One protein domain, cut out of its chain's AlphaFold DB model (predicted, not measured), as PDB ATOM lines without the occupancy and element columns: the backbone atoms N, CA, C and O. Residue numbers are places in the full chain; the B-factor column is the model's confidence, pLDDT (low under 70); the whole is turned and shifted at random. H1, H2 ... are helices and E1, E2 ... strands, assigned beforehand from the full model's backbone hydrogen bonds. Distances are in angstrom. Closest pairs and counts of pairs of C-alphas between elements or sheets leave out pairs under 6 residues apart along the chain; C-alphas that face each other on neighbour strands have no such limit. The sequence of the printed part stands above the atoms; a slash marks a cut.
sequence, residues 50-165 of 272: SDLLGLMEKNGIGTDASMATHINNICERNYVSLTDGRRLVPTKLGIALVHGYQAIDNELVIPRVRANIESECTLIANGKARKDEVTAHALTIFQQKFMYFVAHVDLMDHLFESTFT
ATOM      1  N   SER A  50     115.448 129.840 174.205       91.44
ATOM      2  CA  SER A  50     116.472 130.092 175.227       91.44
ATOM      3  C   SER A  50     117.396 131.258 174.872       91.44
ATOM      4  O   SER A  50     117.717 132.067 175.740       91.44
ATOM      5  N   ASP A  51     117.799 131.380 173.602       93.69
ATOM      6  CA  ASP A  51     118.619 132.514 173.155       93.69
ATOM      7  C   ASP A  51     117.851 133.833 173.303       93.69
ATOM      8  O   ASP A  51     118.416 134.846 173.722       93.69
ATOM      9  N   LEU A  52     116.555 133.823 172.969       93.81
ATOM     10  CA  LEU A  52     115.699 134.992 173.115       93.81
ATOM     11  C   LEU A  52     115.501 135.360 174.588       93.81
ATOM     12  O   LEU A  52     115.626 136.537 174.913       93.81
ATOM     13  N   LEU A  53     115.262 134.388 175.474       93.81
ATOM     14  CA  LEU A  53     115.173 134.622 176.921       93.81
ATOM     15  C   LEU A  53     116.452 135.276 177.459       93.81
ATOM     16  O   LEU A  53     116.381 136.331 178.086       93.81
ATOM     17  N   GLY A  54     117.627 134.740 177.112       94.06
ATOM     18  CA  GLY A  54     118.903 135.330 177.523       94.06
ATOM     19  C   GLY A  54     119.114 136.753 176.989       94.06
ATOM     20  O   GLY A  54     119.679 137.610 177.673       94.06
ATOM     21  N   LEU A  55     118.631 137.053 175.777       94.56
ATOM     22  CA  LEU A  55     118.644 138.416 175.239       94.56
ATOM     23  C   LEU A  55     117.642 139.334 175.944       94.56
ATOM     24  O   LEU A  55     117.961 140.505 176.154       94.56
ATOM     25  N   MET A  56     116.460 138.844 176.305       95.19
ATOM     26  CA  MET A  56     115.461 139.610 177.049       95.19
ATOM     27  C   MET A  56     115.995 139.999 178.430       95.19
ATOM     28  O   MET A  56     115.999 141.187 178.747       95.19
ATOM     29  N   GLU A  57     116.565 139.051 179.177       94.38
ATOM     30  CA  GLU A  57     117.214 139.302 180.471       94.38
ATOM     31  C   GLU A  57     118.349 140.323 180.350       94.38
ATOM     32  O   GLU A  57     118.371 141.334 181.054       94.38
ATOM     33  N   LYS A  58     119.265 140.117 179.392       95.50
ATOM     34  CA  LYS A  58     120.400 141.023 179.158       95.50
ATOM     35  C   LYS A  58     119.961 142.456 178.854       95.50
ATOM     36  O   LYS A  58     120.681 143.397 179.182       95.50
ATOM     37  N   ASN A  59     118.818 142.622 178.192       95.50
ATOM     38  CA  ASN A  59     118.279 143.930 177.838       95.50
ATOM     39  C   ASN A  59     117.244 144.457 178.846       95.50
ATOM     40  O   ASN A  59     116.672 145.513 178.595       95.50
ATOM     41  N   GLY A  60     116.991 143.761 179.957       94.50
ATOM     42  CA  GLY A  60     116.012 144.180 180.963       94.50
ATOM     43  C   GLY A  60     114.567 144.182 180.457       94.50
ATOM     44  O   GLY A  60     113.778 145.033 180.856       94.50
ATOM     45  N   ILE A  61     114.218 143.278 179.535       94.56
ATOM     46  CA  ILE A  61     112.856 143.131 179.014       94.56
ATOM     47  C   ILE A  61     112.137 142.008 179.761       94.56
ATOM     48  O   ILE A  61     112.422 140.833 179.549       94.56
ATOM     49  N   GLY A  62     111.098 142.370 180.509       90.44
ATOM     50  CA  GLY A  62     110.254 141.412 181.215       90.44
ATOM     51  C   GLY A  62     110.900 140.843 182.478       90.44
ATOM     52  O   GLY A  62     111.984 141.241 182.890       90.44
ATOM     53  N   THR A  63     110.182 139.919 183.108       89.38
ATOM     54  CA  THR A  63     110.569 139.213 184.338       89.38
ATOM     55  C   THR A  63     110.382 137.712 184.141       89.38
ATOM     56  O   THR A  63     109.696 137.305 183.198       89.38
ATOM     57  N   ASP A  64     110.903 136.882 185.048       87.25
ATOM     58  CA  ASP A  64     110.723 135.417 185.026       87.25
ATOM     59  C   ASP A  64     109.251 135.002 184.833       87.25
ATOM     60  O   ASP A  64     108.956 134.001 184.183       87.25
ATOM     61  N   ALA A  65     108.314 135.814 185.336       86.75
ATOM     62  CA  ALA A  65     106.879 135.591 185.206       86.75
ATOM     63  C   ALA A  65     106.277 136.050 183.862       86.75
ATOM     64  O   ALA A  65     105.236 135.534 183.462       86.75
ATOM     65  N   SER A  66     106.875 137.025 183.166       91.44
ATOM     66  CA  SER A  66     106.280 137.646 181.971       91.44
ATOM     67  C   SER A  66     106.969 137.291 180.655       91.44
ATOM     68  O   SER A  66     106.338 137.388 179.599       91.44
ATOM     69  N   MET A  67     108.239 136.868 180.681       92.88
ATOM     70  CA  MET A  67     109.007 136.596 179.461       92.88
ATOM     71  C   MET A  67     108.383 135.475 178.620       92.88
ATOM     72  O   MET A  67     108.166 135.662 177.422       92.88
ATOM     73  N   ALA A  68     107.996 134.358 179.245       91.50
ATOM     74  CA  ALA A  68     107.320 133.257 178.554       91.50
ATOM     75  C   ALA A  68     106.007 133.716 177.893       91.50
ATOM     76  O   ALA A  68     105.726 133.379 176.743       91.50
ATOM     77  N   THR A  69     105.230 134.561 178.578       94.06
ATOM     78  CA  THR A  69     103.997 135.139 178.030       94.06
ATOM     79  C   THR A  69     104.275 136.073 176.853       94.06
ATOM     80  O   THR A  69     103.530 136.064 175.876       94.06
ATOM     81  N   HIS A  70     105.344 136.874 176.898       93.12
ATOM     82  CA  HIS A  70     105.736 137.724 175.771       93.12
ATOM     83  C   HIS A  70     106.067 136.900 174.527       93.12
ATOM     84  O   HIS A  70     105.568 137.225 173.448       93.12
ATOM     85  N   ILE A  71     106.841 135.823 174.688       92.75
ATOM     86  CA  ILE A  71     107.189 134.911 173.594       92.75
ATOM     87  C   ILE A  71     105.931 134.220 173.052       92.75
ATOM     88  O   ILE A  71     105.713 134.202 171.841       92.75
ATOM     89  N   ASN A  72     105.050 133.730 173.927       93.25
ATOM     90  CA  ASN A  72     103.806 133.096 173.496       93.25
ATOM     91  C   ASN A  72     102.911 134.062 172.699       93.25
ATOM     92  O   ASN A  72     102.452 133.726 171.610       93.25
ATOM     93  N   ASN A  73     102.747 135.300 173.170       94.81
ATOM     94  CA  ASN A  73     101.911 136.302 172.505       94.81
ATOM     95  C   ASN A  73     102.381 136.625 171.077       94.81
ATOM     96  O   ASN A  73     101.550 136.837 170.194       94.81
ATOM     97  N   ILE A  74     103.696 136.706 170.829       94.88
ATOM     98  CA  ILE A  74     104.212 136.995 169.478       94.88
ATOM     99  C   ILE A  74     104.073 135.795 168.532       94.88
ATOM    100  O   ILE A  74     103.904 135.995 167.326       94.88
ATOM    101  N   CYS A  75     104.092 134.571 169.068       93.75
ATOM    102  CA  CYS A  75     103.791 133.350 168.324       93.75
ATOM    103  C   CYS A  75     102.295 133.273 167.980       93.75
ATOM    104  O   CYS A  75     101.943 133.113 166.813       93.75
ATOM    105  N   GLU A  76     101.409 133.463 168.964       95.50
ATOM    106  CA  GLU A  76      99.949 133.428 168.777       95.50
ATOM    107  C   GLU A  76      99.459 134.492 167.788       95.50
ATOM    108  O   GLU A  76      98.586 134.234 166.961       95.50
ATOM    109  N   ARG A  77     100.061 135.687 167.819       95.81
ATOM    110  CA  ARG A  77      99.757 136.778 166.875       95.81
ATOM    111  C   ARG A  77     100.405 136.600 165.501       95.81
ATOM    112  O   ARG A  77     100.260 137.475 164.648       95.81
ATOM    113  N   ASN A  78     101.107 135.489 165.272       93.69
ATOM    114  CA  ASN A  78     101.751 135.148 164.007       93.69
ATOM    115  C   ASN A  78     102.795 136.188 163.547       93.69
ATOM    116  O   ASN A  78     102.964 136.438 162.350       93.69
ATOM    117  N   TYR A  79     103.499 136.825 164.488       95.81
ATOM    118  CA  TYR A  79     104.643 137.697 164.177       95.81
ATOM    119  C   TYR A  79     105.915 136.877 163.965       95.81
ATOM    120  O   TYR A  79     106.781 137.235 163.167       95.81
ATOM    121  N   VAL A  80     105.998 135.746 164.659       95.81
ATOM    122  CA  VAL A  80     107.048 134.743 164.520       95.81
ATOM    123  C   VAL A  80     106.401 133.367 164.390       95.81
ATOM    124  O   VAL A  80     105.348 133.109 164.967       95.81
ATOM    125  N   SER A  81     107.035 132.488 163.626       92.75
ATOM    126  CA  SER A  81     106.667 131.081 163.486       92.75
ATOM    127  C   SER A  81     107.776 130.198 164.041       92.75
ATOM    128  O   SER A  81     108.957 130.505 163.863       92.75
ATOM    129  N   LEU A  82     107.404 129.083 164.662       90.88
ATOM    130  CA  LEU A  82     108.351 128.067 165.110       90.88
ATOM    131  C   LEU A  82     108.662 127.102 163.961       90.88
ATOM    132  O   LEU A  82     107.748 126.529 163.374       90.88
ATOM    133  N   THR A  83     109.944 126.921 163.644       86.50
ATOM    134  CA  THR A  83     110.397 125.913 162.669       86.50
ATOM    135  C   THR A  83     110.868 124.630 163.346       86.50
ATOM    136  O   THR A  83     111.093 124.596 164.559       86.50
ATOM    137  N   ASP A  84     111.115 123.597 162.537       73.81
ATOM    138  CA  ASP A  84     111.784 122.368 162.965       73.81
ATOM    139  C   ASP A  84     113.109 122.716 163.666       73.81
ATOM    140  O   ASP A  84     113.958 123.430 163.126       73.81
ATOM    141  N   GLY A  85     113.245 122.295 164.927       77.12
ATOM    142  CA  GLY A  85     114.339 122.708 165.816       77.12
ATOM    143  C   GLY A  85     114.007 123.847 166.790       77.12
ATOM    144  O   GLY A  85     114.923 124.365 167.427       77.12
ATOM    145  N   ARG A  86     112.726 124.228 166.927       85.69
ATOM    146  CA  ARG A  86     112.216 125.186 167.934       85.69
ATOM    147  C   ARG A  86     112.919 126.550 167.876       85.69
ATOM    148  O   ARG A  86     113.243 127.161 168.894       85.69
ATOM    149  N   ARG A  87     113.164 127.020 166.650       91.88
ATOM    150  CA  ARG A  87     113.712 128.353 166.368       91.88
ATOM    151  C   ARG A  87     112.608 129.310 165.950       91.88
ATOM    152  O   ARG A  87     111.673 128.916 165.257       91.88
ATOM    153  N   LEU A  88     112.745 130.562 166.368       93.94
ATOM    154  CA  LEU A  88     111.809 131.645 166.104       93.94
ATOM    155  C   LEU A  88     112.180 132.312 164.781       93.94
ATOM    156  O   LEU A  88     113.190 133.013 164.681       93.94
ATOM    157  N   VAL A  89     111.363 132.085 163.756       94.25
ATOM    158  CA  VAL A  89     111.544 132.681 162.431       94.25
ATOM    159  C   VAL A  89     110.518 133.796 162.244       94.25
ATOM    160  O   VAL A  89     109.321 133.541 162.381       94.25
ATOM    161  N   PRO A  90     110.941 135.037 161.948       94.94
ATOM    162  CA  PRO A  90     110.014 136.143 161.763       94.94
ATOM    163  C   PRO A  90     109.153 135.926 160.513       94.94
ATOM    164  O   PRO A  90     109.650 135.556 159.448       94.94
ATOM    165  N   THR A  91     107.848 136.157 160.641       93.19
ATOM    166  CA  THR A  91     106.907 136.034 159.522       93.19
ATOM    167  C   THR A  91     106.935 137.290 158.654       93.19
ATOM    168  O   THR A  91     107.435 138.340 159.066       93.19
ATOM    169  N   LYS A  92     106.326 137.232 157.459       88.69
ATOM    170  CA  LYS A  92     106.132 138.434 156.622       88.69
ATOM    171  C   LYS A  92     105.428 139.559 157.402       88.69
ATOM    172  O   LYS A  92     105.802 140.718 157.254       88.69
ATOM    173  N   LEU A  93     104.465 139.210 158.264       91.38
ATOM    174  CA  LEU A  93     103.770 140.144 159.157       91.38
ATOM    175  C   LEU A  93     104.691 140.735 160.219       91.38
ATOM    176  O   LEU A  93     104.734 141.954 160.351       91.38
ATOM    177  N   GLY A  94     105.457 139.904 160.927       93.50
ATOM    178  CA  GLY A  94     106.400 140.388 161.935       93.50
ATOM    179  C   GLY A  94     107.433 141.354 161.354       93.50
ATOM    180  O   GLY A  94     107.659 142.423 161.914       93.50
ATOM    181  N   ILE A  95     108.005 141.020 160.191       91.31
ATOM    182  CA  ILE A  95     108.990 141.873 159.507       91.31
ATOM    183  C   ILE A  95     108.363 143.209 159.093       91.31
ATOM    184  O   ILE A  95     108.944 144.262 159.352       91.31
ATOM    185  N   ALA A  96     107.176 143.181 158.480       90.00
ATOM    186  CA  ALA A  96     106.487 144.397 158.048       90.00
ATOM    187  C   ALA A  96     106.133 145.313 159.225       90.00
ATOM    188  O   ALA A  96     106.332 146.523 159.132       90.00
ATOM    189  N   LEU A  97     105.664 144.738 160.339       93.25
ATOM    190  CA  LEU A  97     105.380 145.484 161.563       93.25
ATOM    191  C   LEU A  97     106.635 146.189 162.076       93.25
ATOM    192  O   LEU A  97     106.606 147.397 162.285       93.25
ATOM    193  N   VAL A  98     107.740 145.456 162.245       94.12
ATOM    194  CA  VAL A  98     108.991 146.021 162.774       94.12
ATOM    195  C   VAL A  98     109.527 147.120 161.859       94.12
ATOM    196  O   VAL A  98     109.826 148.207 162.338       94.12
ATOM    197  N   HIS A  99     109.597 146.891 160.547       90.56
ATOM    198  CA  HIS A  99     110.059 147.922 159.613       90.56
ATOM    199  C   HIS A  99     109.147 149.150 159.590       90.56
ATOM    200  O   HIS A  99     109.632 150.270 159.460       90.56
ATOM    201  N   GLY A 100     107.839 148.952 159.727       91.50
ATOM    202  CA  GLY A 100     106.882 150.046 159.748       91.50
ATOM    203  C   GLY A 100     106.963 150.897 161.012       91.50
ATOM    204  O   GLY A 100     107.064 152.119 160.912       91.50
ATOM    205  N   TYR A 101     107.046 150.272 162.192       94.00
ATOM    206  CA  TYR A 101     107.336 151.000 163.430       94.00
ATOM    207  C   TYR A 101     108.683 151.720 163.349       94.00
ATOM    208  O   TYR A 101     108.765 152.884 163.718       94.00
ATOM    209  N   GLN A 102     109.715 151.065 162.808       93.06
ATOM    210  CA  GLN A 102     111.047 151.646 162.660       93.06
ATOM    211  C   GLN A 102     111.075 152.869 161.732       93.06
ATOM    212  O   GLN A 102     111.823 153.810 161.991       93.06
ATOM    213  N   ALA A 103     110.281 152.853 160.659       89.94
ATOM    214  CA  ALA A 103     110.173 153.968 159.722       89.94
ATOM    215  C   ALA A 103     109.504 155.203 160.343       89.94
ATOM    216  O   ALA A 103     109.793 156.321 159.925       89.94
ATOM    217  N   ILE A 104     108.627 154.995 161.328       93.38
ATOM    218  CA  ILE A 104     107.957 156.067 162.062       93.38
ATOM    219  C   ILE A 104     108.834 156.507 163.240       93.38
ATOM    220  O   ILE A 104     109.371 157.609 163.229       93.38
ATOM    221  N   ASP A 105     109.019 155.643 164.236       93.25
ATOM    222  CA  ASP A 105     109.820 155.910 165.430       93.25
ATOM    223  C   ASP A 105     110.678 154.683 165.774       93.25
ATOM    224  O   ASP A 105     110.208 153.683 166.324       93.25
ATOM    225  N   ASN A 106     111.975 154.786 165.484       92.44
ATOM    226  CA  ASN A 106     112.951 153.733 165.751       92.44
ATOM    227  C   ASN A 106     113.062 153.374 167.246       92.44
ATOM    228  O   ASN A 106     113.469 152.258 167.567       92.44
ATOM    229  N   GLU A 107     112.692 154.261 168.178       92.44
ATOM    230  CA  GLU A 107     112.701 153.910 169.600       92.44
ATOM    231  C   GLU A 107     111.650 152.852 169.967       92.44
ATOM    232  O   GLU A 107     111.843 152.124 170.940       92.44
ATOM    233  N   LEU A 108     110.571 152.718 169.184       90.81
ATOM    234  CA  LEU A 108     109.501 151.747 169.447       90.81
ATOM    235  C   LEU A 108     109.913 150.295 169.175       90.81
ATOM    236  O   LEU A 108     109.267 149.377 169.678       90.81
ATOM    237  N   VAL A 109     110.970 150.073 168.387       92.31
ATOM    238  CA  VAL A 109     111.430 148.726 167.996       92.31
ATOM    239  C   VAL A 109     112.683 148.268 168.733       92.31
ATOM    240  O   VAL A 109     113.037 147.092 168.668       92.31
ATOM    241  N   ILE A 110     113.363 149.174 169.436       92.81
ATOM    242  CA  ILE A 110     114.544 148.836 170.231       92.81
ATOM    243  C   ILE A 110     114.150 148.483 171.677       92.81
ATOM    244  O   ILE A 110     113.193 149.038 172.214       92.81
ATOM    245  N   PRO A 111     114.930 147.631 172.371       94.00
ATOM    246  CA  PRO A 111     114.667 147.222 173.757       94.00
ATOM    247  C   PRO A 111     114.459 148.344 174.781       94.00
ATOM    248  O   PRO A 111     113.794 148.155 175.799       94.00
ATOM    249  N   ARG A 112     115.054 149.512 174.522       92.31
ATOM    250  CA  ARG A 112     115.262 150.584 175.499       92.31
ATOM    251  C   ARG A 112     113.976 151.079 176.156       92.31
ATOM    252  O   ARG A 112     113.948 151.224 177.371       92.31
ATOM    253  N   VAL A 113     112.923 151.335 175.377       92.00
ATOM    254  CA  VAL A 113     111.666 151.881 175.922       92.00
ATOM    255  C   VAL A 113     111.062 150.907 176.929       92.00
ATOM    256  O   VAL A 113     110.671 151.312 178.021       92.00
ATOM    257  N   ARG A 114     111.044 149.609 176.603       92.88
ATOM    258  CA  ARG A 114     110.511 148.595 177.513       92.88
ATOM    259  C   ARG A 114     111.383 148.442 178.755       92.88
ATOM    260  O   ARG A 114     110.841 148.425 179.853       92.88
ATOM    261  N   ALA A 115     112.702 148.389 178.583       94.88
ATOM    262  CA  ALA A 115     113.644 148.277 179.693       94.88
ATOM    263  C   ALA A 115     113.512 149.435 180.697       94.88
ATOM    264  O   ALA A 115     113.543 149.220 181.907       94.88
ATOM    265  N   ASN A 116     113.301 150.658 180.203       94.12
ATOM    266  CA  ASN A 116     113.080 151.824 181.054       94.12
ATOM    267  C   ASN A 116     111.803 151.679 181.894       94.12
ATOM    268  O   ASN A 116     111.856 151.881 183.102       94.12
ATOM    269  N   ILE A 117     110.686 151.262 181.286       93.75
ATOM    270  CA  ILE A 117     109.422 151.049 182.011       93.75
ATOM    271  C   ILE A 117     109.567 149.949 183.076       93.75
ATOM    272  O   ILE A 117     109.086 150.111 184.195       93.75
ATOM    273  N   GLU A 118     110.260 148.847 182.774       94.81
ATOM    274  CA  GLU A 118     110.543 147.790 183.764       94.81
ATOM    275  C   GLU A 118     111.403 148.319 184.927       94.81
ATOM    276  O   GLU A 118     111.153 148.009 186.098       94.81
ATOM    277  N   SER A 119     112.390 149.168 184.626       94.94
ATOM    278  CA  SER A 119     113.224 149.820 185.638       94.94
ATOM    279  C   SER A 119     112.406 150.753 186.536       94.94
ATOM    280  O   SER A 119     112.529 150.686 187.759       94.94
ATOM    281  N   GLU A 120     111.510 151.559 185.967       95.50
ATOM    282  CA  GLU A 120     110.611 152.434 186.725       95.50
ATOM    283  C   GLU A 120     109.652 151.636 187.623       95.50
ATOM    284  O   GLU A 120     109.508 151.946 188.808       95.50
ATOM    285  N   CYS A 121     109.068 150.547 187.112       94.38
ATOM    286  CA  CYS A 121     108.268 149.611 187.910       94.38
ATOM    287  C   CYS A 121     109.077 149.017 189.072       94.38
ATOM    288  O   CYS A 121     108.582 148.911 190.197       94.38
ATOM    289  N   THR A 122     110.346 148.691 188.829       94.81
ATOM    290  CA  THR A 122     111.266 148.191 189.857       94.81
ATOM    291  C   THR A 122     111.561 149.255 190.921       94.81
ATOM    292  O   THR A 122     111.663 148.936 192.108       94.81
ATOM    293  N   LEU A 123     111.671 150.532 190.546       96.50
ATOM    294  CA  LEU A 123     111.835 151.629 191.506       96.50
ATOM    295  C   LEU A 123     110.602 151.787 192.400       96.50
ATOM    296  O   LEU A 123     110.763 151.980 193.606       96.50
ATOM    297  N   ILE A 124     109.395 151.645 191.843       96.94
ATOM    298  CA  ILE A 124     108.149 151.648 192.625       96.94
ATOM    299  C   ILE A 124     108.140 150.476 193.612       96.94
ATOM    300  O   ILE A 124     107.892 150.681 194.798       96.94
ATOM    301  N   ALA A 125     108.452 149.262 193.147       94.94
ATOM    302  CA  ALA A 125     108.465 148.063 193.989       94.94
ATOM    303  C   ALA A 125     109.448 148.175 195.168       94.94
ATOM    304  O   ALA A 125     109.173 147.683 196.258       94.94
ATOM    305  N   ASN A 126     110.566 148.880 194.971       96.69
ATOM    306  CA  ASN A 126     111.562 149.148 196.009       96.69
ATOM    307  C   ASN A 126     111.249 150.380 196.881       96.69
ATOM    308  O   ASN A 126     112.082 150.767 197.700       96.69
ATOM    309  N   GLY A 127     110.108 151.047 196.677       96.31
ATOM    310  CA  GLY A 127     109.732 152.261 197.408       96.31
ATOM    311  C   GLY A 127     110.585 153.494 197.079       96.31
ATOM    312  O   GLY A 127     110.589 154.454 197.844       96.31
ATOM    313  N   LYS A 128     111.319 153.479 195.958       96.81
ATOM    314  CA  LYS A 128     112.215 154.568 195.516       96.81
ATOM    315  C   LYS A 128     111.540 155.579 194.585       96.81
ATOM    316  O   LYS A 128     112.122 156.625 194.320       96.81
ATOM    317  N   ALA A 129     110.350 155.269 194.075       96.06
ATOM    318  CA  ALA A 129     109.562 156.147 193.216       96.06
ATOM    319  C   ALA A 129     108.072 156.041 193.555       96.06
ATOM    320  O   ALA A 129     107.589 154.981 193.964       96.06
ATOM    321  N   ARG A 130     107.327 157.135 193.368       97.12
ATOM    322  CA  ARG A 130     105.873 157.140 193.546       97.12
ATOM    323  C   ARG A 130     105.184 156.671 192.273       97.12
ATOM    324  O   ARG A 130     105.482 157.159 191.187       97.12
ATOM    325  N   LYS A 131     104.201 155.778 192.427       96.62
ATOM    326  CA  LYS A 131     103.394 155.259 191.313       96.62
ATOM    327  C   LYS A 131     102.808 156.383 190.456       96.62
ATOM    328  O   LYS A 131     102.951 156.325 189.246       96.62
ATOM    329  N   ASP A 132     102.191 157.384 191.083       97.06
ATOM    330  CA  ASP A 132     101.487 158.460 190.370       97.06
ATOM    331  C   ASP A 132     102.426 159.306 189.496       97.06
ATOM    332  O   ASP A 132     102.048 159.742 188.411       97.06
ATOM    333  N   GLU A 133     103.662 159.520 189.950       95.81
ATOM    334  CA  GLU A 133     104.673 160.283 189.214       95.81
ATOM    335  C   GLU A 133     105.173 159.492 188.003       95.81
ATOM    336  O   GLU A 133     105.211 160.016 186.889       95.81
ATOM    337  N   VAL A 134     105.489 158.209 188.204       96.62
ATOM    338  CA  VAL A 134     105.926 157.304 187.131       96.62
ATOM    339  C   VAL A 134     104.833 157.134 186.078       96.62
ATOM    340  O   VAL A 134     105.104 157.235 184.883       96.62
ATOM    341  N   THR A 135     103.579 156.920 186.485       96.75
ATOM    342  CA  THR A 135     102.476 156.758 185.528       96.75
ATOM    343  C   THR A 135     102.215 158.042 184.748       96.75
ATOM    344  O   THR A 135     102.039 157.974 183.533       96.75
ATOM    345  N   ALA A 136     102.233 159.211 185.398       96.94
ATOM    346  CA  ALA A 136     102.086 160.495 184.713       96.94
ATOM    347  C   ALA A 136     103.226 160.745 183.710       96.94
ATOM    348  O   ALA A 136     102.979 161.194 182.584       96.94
ATOM    349  N   HIS A 137     104.463 160.407 184.086       95.19
ATOM    350  CA  HIS A 137     105.626 160.511 183.210       95.19
ATOM    351  C   HIS A 137     105.495 159.604 181.978       95.19
ATOM    352  O   HIS A 137     105.577 160.086 180.844       95.19
ATOM    353  N   ALA A 138     105.200 158.318 182.190       95.25
ATOM    354  CA  ALA A 138     105.021 157.350 181.115       95.25
ATOM    355  C   ALA A 138     103.886 157.761 180.165       95.25
ATOM    356  O   ALA A 138     104.069 157.757 178.946       95.25
ATOM    357  N   LEU A 139     102.733 158.183 180.699       96.69
ATOM    358  CA  LEU A 139     101.607 158.656 179.889       96.69
ATOM    359  C   LEU A 139     101.986 159.861 179.028       96.69
ATOM    360  O   LEU A 139     101.623 159.894 177.855       96.69
ATOM    361  N   THR A 140     102.756 160.807 179.568       96.62
ATOM    362  CA  THR A 140     103.221 161.979 178.814       96.62
ATOM    363  C   THR A 140     104.108 161.565 177.636       96.62
ATOM    364  O   THR A 140     103.898 162.025 176.512       96.62
ATOM    365  N   ILE A 141     105.061 160.652 177.860       94.50
ATOM    366  CA  ILE A 141     105.942 160.135 176.800       94.50
ATOM    367  C   ILE A 141     105.126 159.411 175.724       94.50
ATOM    368  O   ILE A 141     105.271 159.690 174.530       94.50
ATOM    369  N   PHE A 142     104.255 158.484 176.129       95.38
ATOM    370  CA  PHE A 142     103.467 157.695 175.182       95.38
ATOM    371  C   PHE A 142     102.435 158.538 174.436       95.38
ATOM    372  O   PHE A 142     102.188 158.268 173.264       95.38
ATOM    373  N   GLN A 143     101.886 159.590 175.049       97.00
ATOM    374  CA  GLN A 143     101.013 160.540 174.366       97.00
ATOM    375  C   GLN A 143     101.752 161.256 173.229       97.00
ATOM    376  O   GLN A 143     101.243 161.312 172.110       97.00
ATOM    377  N   GLN A 144     102.964 161.757 173.481       95.44
ATOM    378  CA  GLN A 144     103.775 162.417 172.454       95.44
ATOM    379  C   GLN A 144     104.134 161.457 171.314       95.44
ATOM    380  O   GLN A 144     103.941 161.789 170.142       95.44
ATOM    381  N   LYS A 145     104.588 160.243 171.651       94.75
ATOM    382  CA  LYS A 145     104.887 159.204 170.654       94.75
ATOM    383  C   LYS A 145     103.649 158.815 169.850       94.75
ATOM    384  O   LYS A 145     103.746 158.664 168.638       94.75
ATOM    385  N   PHE A 146     102.484 158.707 170.487       95.88
ATOM    386  CA  PHE A 146     101.226 158.402 169.810       95.88
ATOM    387  C   PHE A 146     100.822 159.503 168.824       95.88
ATOM    388  O   PHE A 146     100.507 159.202 167.676       95.88
ATOM    389  N   MET A 147     100.886 160.776 169.226       96.75
ATOM    390  CA  MET A 147     100.594 161.899 168.327       96.75
ATOM    391  C   MET A 147     101.534 161.913 167.120       96.75
ATOM    392  O   MET A 147     101.085 162.079 165.986       96.75
ATOM    393  N   TYR A 148     102.829 161.692 167.356       95.19
ATOM    394  CA  TYR A 148     103.816 161.592 166.288       95.19
ATOM    395  C   TYR A 148     103.538 160.398 165.363       95.19
ATOM    396  O   TYR A 148     103.620 160.535 164.143       95.19
ATOM    397  N   PHE A 149     103.158 159.251 165.929       94.81
ATOM    398  CA  PHE A 149     102.826 158.052 165.169       94.81
ATOM    399  C   PHE A 149     101.617 158.273 164.258       94.81
ATOM    400  O   PHE A 149     101.689 157.981 163.068       94.81
ATOM    401  N   VAL A 150     100.531 158.841 164.789       95.44
ATOM    402  CA  VAL A 150      99.313 159.136 164.018       95.44
ATOM    403  C   VAL A 150      99.601 160.111 162.876       95.44
ATOM    404  O   VAL A 150      99.088 159.922 161.778       95.44
ATOM    405  N   ALA A 151     100.461 161.109 163.093       95.31
ATOM    406  CA  ALA A 151     100.844 162.062 162.051       95.31
ATOM    407  C   ALA A 151     101.642 161.436 160.887       95.31
ATOM    408  O   ALA A 151     101.700 162.028 159.814       95.31
ATOM    409  N   HIS A 152     102.248 160.258 161.085       92.56
ATOM    410  CA  HIS A 152     103.100 159.583 160.097       92.56
ATOM    411  C   HIS A 152     102.614 158.168 159.749       92.56
ATOM    412  O   HIS A 152     103.366 157.377 159.172       92.56
ATOM    413  N   VAL A 153     101.362 157.839 160.081       92.56
ATOM    414  CA  VAL A 153     100.792 156.499 159.873       92.56
ATOM    415  C   VAL A 153     100.789 156.086 158.396       92.56
ATOM    416  O   VAL A 153     100.962 154.908 158.096       92.56
ATOM    417  N   ASP A 154     100.740 157.046 157.468       87.62
ATOM    418  CA  ASP A 154     100.816 156.798 156.022       87.62
ATOM    419  C   ASP A 154     102.082 156.015 155.612       87.62
ATOM    420  O   ASP A 154     102.069 155.239 154.653       87.62
ATOM    421  N   LEU A 155     103.192 156.170 156.350       84.56
ATOM    422  CA  LEU A 155     104.419 155.399 156.116       84.56
ATOM    423  C   LEU A 155     104.204 153.901 156.379       84.56
ATOM    424  O   LEU A 155     104.707 153.060 155.629       84.56
ATOM    425  N   MET A 156     103.439 153.577 157.424       86.56
ATOM    426  CA  MET A 156     103.039 152.209 157.752       86.56
ATOM    427  C   MET A 156     102.128 151.650 156.660       86.56
ATOM    428  O   MET A 156     102.379 150.552 156.163       86.56
ATOM    429  N   ASP A 157     101.126 152.422 156.236       81.94
ATOM    430  CA  ASP A 157     100.164 152.006 155.213       81.94
ATOM    431  C   ASP A 157     100.853 151.694 153.883       81.94
ATOM    432  O   ASP A 157     100.622 150.636 153.296       81.94
ATOM    433  N   HIS A 158     101.786 152.542 153.441       75.94
ATOM    434  CA  HIS A 158     102.569 152.281 152.236       75.94
ATOM    435  C   HIS A 158     103.407 150.997 152.332       75.94
ATOM    436  O   HIS A 158     103.502 150.245 151.354       75.94
ATOM    437  N   LEU A 159     104.003 150.713 153.493       78.06
ATOM    438  CA  LEU A 159     104.783 149.491 153.714       78.06
ATOM    439  C   LEU A 159     103.897 148.245 153.760       78.06
ATOM    440  O   LEU A 159     104.235 147.223 153.149       78.06
ATOM    441  N   PHE A 160     102.747 148.325 154.422       78.69
ATOM    442  CA  PHE A 160     101.775 147.238 154.487       78.69
ATOM    443  C   PHE A 160     101.164 146.953 153.125       78.69
ATOM    444  O   PHE A 160     101.137 145.799 152.696       78.69
ATOM    445  N   GLU A 161     100.768 147.991 152.389       73.88
ATOM    446  CA  GLU A 161     100.319 147.846 151.013       73.88
ATOM    447  C   GLU A 161     101.423 147.206 150.172       73.88
ATOM    448  O   GLU A 161     101.146 146.269 149.420       73.88
ATOM    449  N   SER A 162     102.686 147.621 150.337       71.25
ATOM    450  CA  SER A 162     103.822 147.018 149.629       71.25
ATOM    451  C   SER A 162     103.971 145.513 149.881       71.25
ATOM    452  O   SER A 162     104.178 144.754 148.930       71.25
ATOM    453  N   THR A 163     103.770 145.087 151.129       72.62
ATOM    454  CA  THR A 163     104.075 143.731 151.601       72.62
ATOM    455  C   THR A 163     102.896 142.761 151.453       72.62
ATOM    456  O   THR A 163     103.114 141.583 151.170       72.62
ATOM    457  N   PHE A 164     101.652 143.236 151.599       73.19
ATOM    458  CA  PHE A 164     100.442 142.395 151.668       73.19
ATOM    459  C   PHE A 164      99.455 142.563 150.517       73.19
ATOM    460  O   PHE A 164      98.442 141.863 150.492       73.19
ATOM    461  N   THR A 165      99.714 143.434 149.535       61.88
ATOM    462  CA  THR A 165      98.908 143.394 148.301       61.88
ATOM    463  C   THR A 165      98.976 141.978 147.737       61.88
ATOM    464  O   THR A 165     100.072 141.460 147.542       61.88
TER     465      THR A 165
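What this domain is: This is residues 50 to 165 of the 272 residues of the protein "DNA topoisomerase" of Perkinsus olseni (UniProt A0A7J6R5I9). This is a flat, open frame of helices with a small strand hairpin, E1 and E2, at one corner, where the end of H2 comes next to E1 and H1 is near E2. From the hairpin H3 leads away with H6 packed along it; the long helix H5 makes one long side of the frame, and H4 runs opposite to it, set off from it and joined to it by a tight link at one end. The printed part has 116 residues with six named helices and two named strands, in the order H1, H2, E1, E2, H3, H4, H5, H6, and the class is mostly helix. The one sheet has the order E1, E2 and is antiparallel. The whole is only just loose, close to compact, with a radius of gyration of the C-alphas of 16.5 A, and it spans 50 by 41 by 19 A along its three main axes.

Where its parts are: Look first at strand E1, residues 80 to 83, which begins at C-alpha 80 at (107.048, 134.743, 164.520). Strand E2, residues 87 to 90, follows after a tight link and is the antiparallel neighbour of E1. Before the strands, find H1, residues 50 to 58, beginning at C-alpha 50 at (116.472, 130.092, 175.227), and H2, residues 67 to 76, 14.4 A long. After the strands, H3 takes residues 92 to 104 over 18.5 A, and H4 takes residues 112 to 125 over 19.9 A. H5, residues 131 to 151, is the longest helix at 30.2 A. H6, residues 153 to 164, runs 16.3 A and ends at C-alpha 164 at (100.442, 142.395, 151.668).

How they stand to each other: Start at the hairpin of E1 and E2, antiparallel neighbours with 140 degrees between their directions. There N 81 and O 89 are 2.8 A apart and N 89 and O 81 are 2.9 A apart, both within hydrogen-bond range. The closest C-alphas of H2 and E1 are those of Cys 75 and Ser 81, 6.1 A apart. H2 and E2 are near each other, with 6 pairs of C-alphas within 10 A, and so are H1 and E2, with 5 pairs. H1 and H2 are close but not clearly touching; their closest C-alphas, those of Leu 53 and Met 67, are 7.0 A apart, and they run opposite ways at a steep tilt of 54 degrees. The closest C-alphas of E1 and H3 are those of Val 80 and Gly 94, 6.2 A apart. Go on along H3 and you find that it touches H6, the closest C-alphas being those of Gly 100 and Met 156, 4.8 A apart; they run opposite ways at a shallow tilt of 23 degrees. H5 and H6 meet only through their link, residue 152. H3 and H5 are close but not clearly touching, about perpendicular at 84 degrees, with the C-alphas of Ile 104 and Phe 149 closest at 6.3 A. H4 and H5 form a helical hairpin and only just touch, with 3 pairs of C-alphas within 8 A, made by residues 131 to 138 of H5 alone; the closest are those of Ile 124 and Lys 131, 6.1 A apart. They run opposite ways at a shallow tilt of 18 degrees. H3 and H4 are apart, and so are H2 and H4. In each of the six helices every O i to N i+4 pair is within hydrogen-bond range.

The domain as a whole: The two C-alphas farthest apart are those of Gly 127 and Thr 165, 51.1 A. Residues 139 to 144, which belong to H5, stand free. The printed part has no cut and no long link; the links H1 to H2 and H3 to H4 are short but not tight. The mean pLDDT of the printed part is 91.7, that of H6 is 80, and residue 165 alone is under 70.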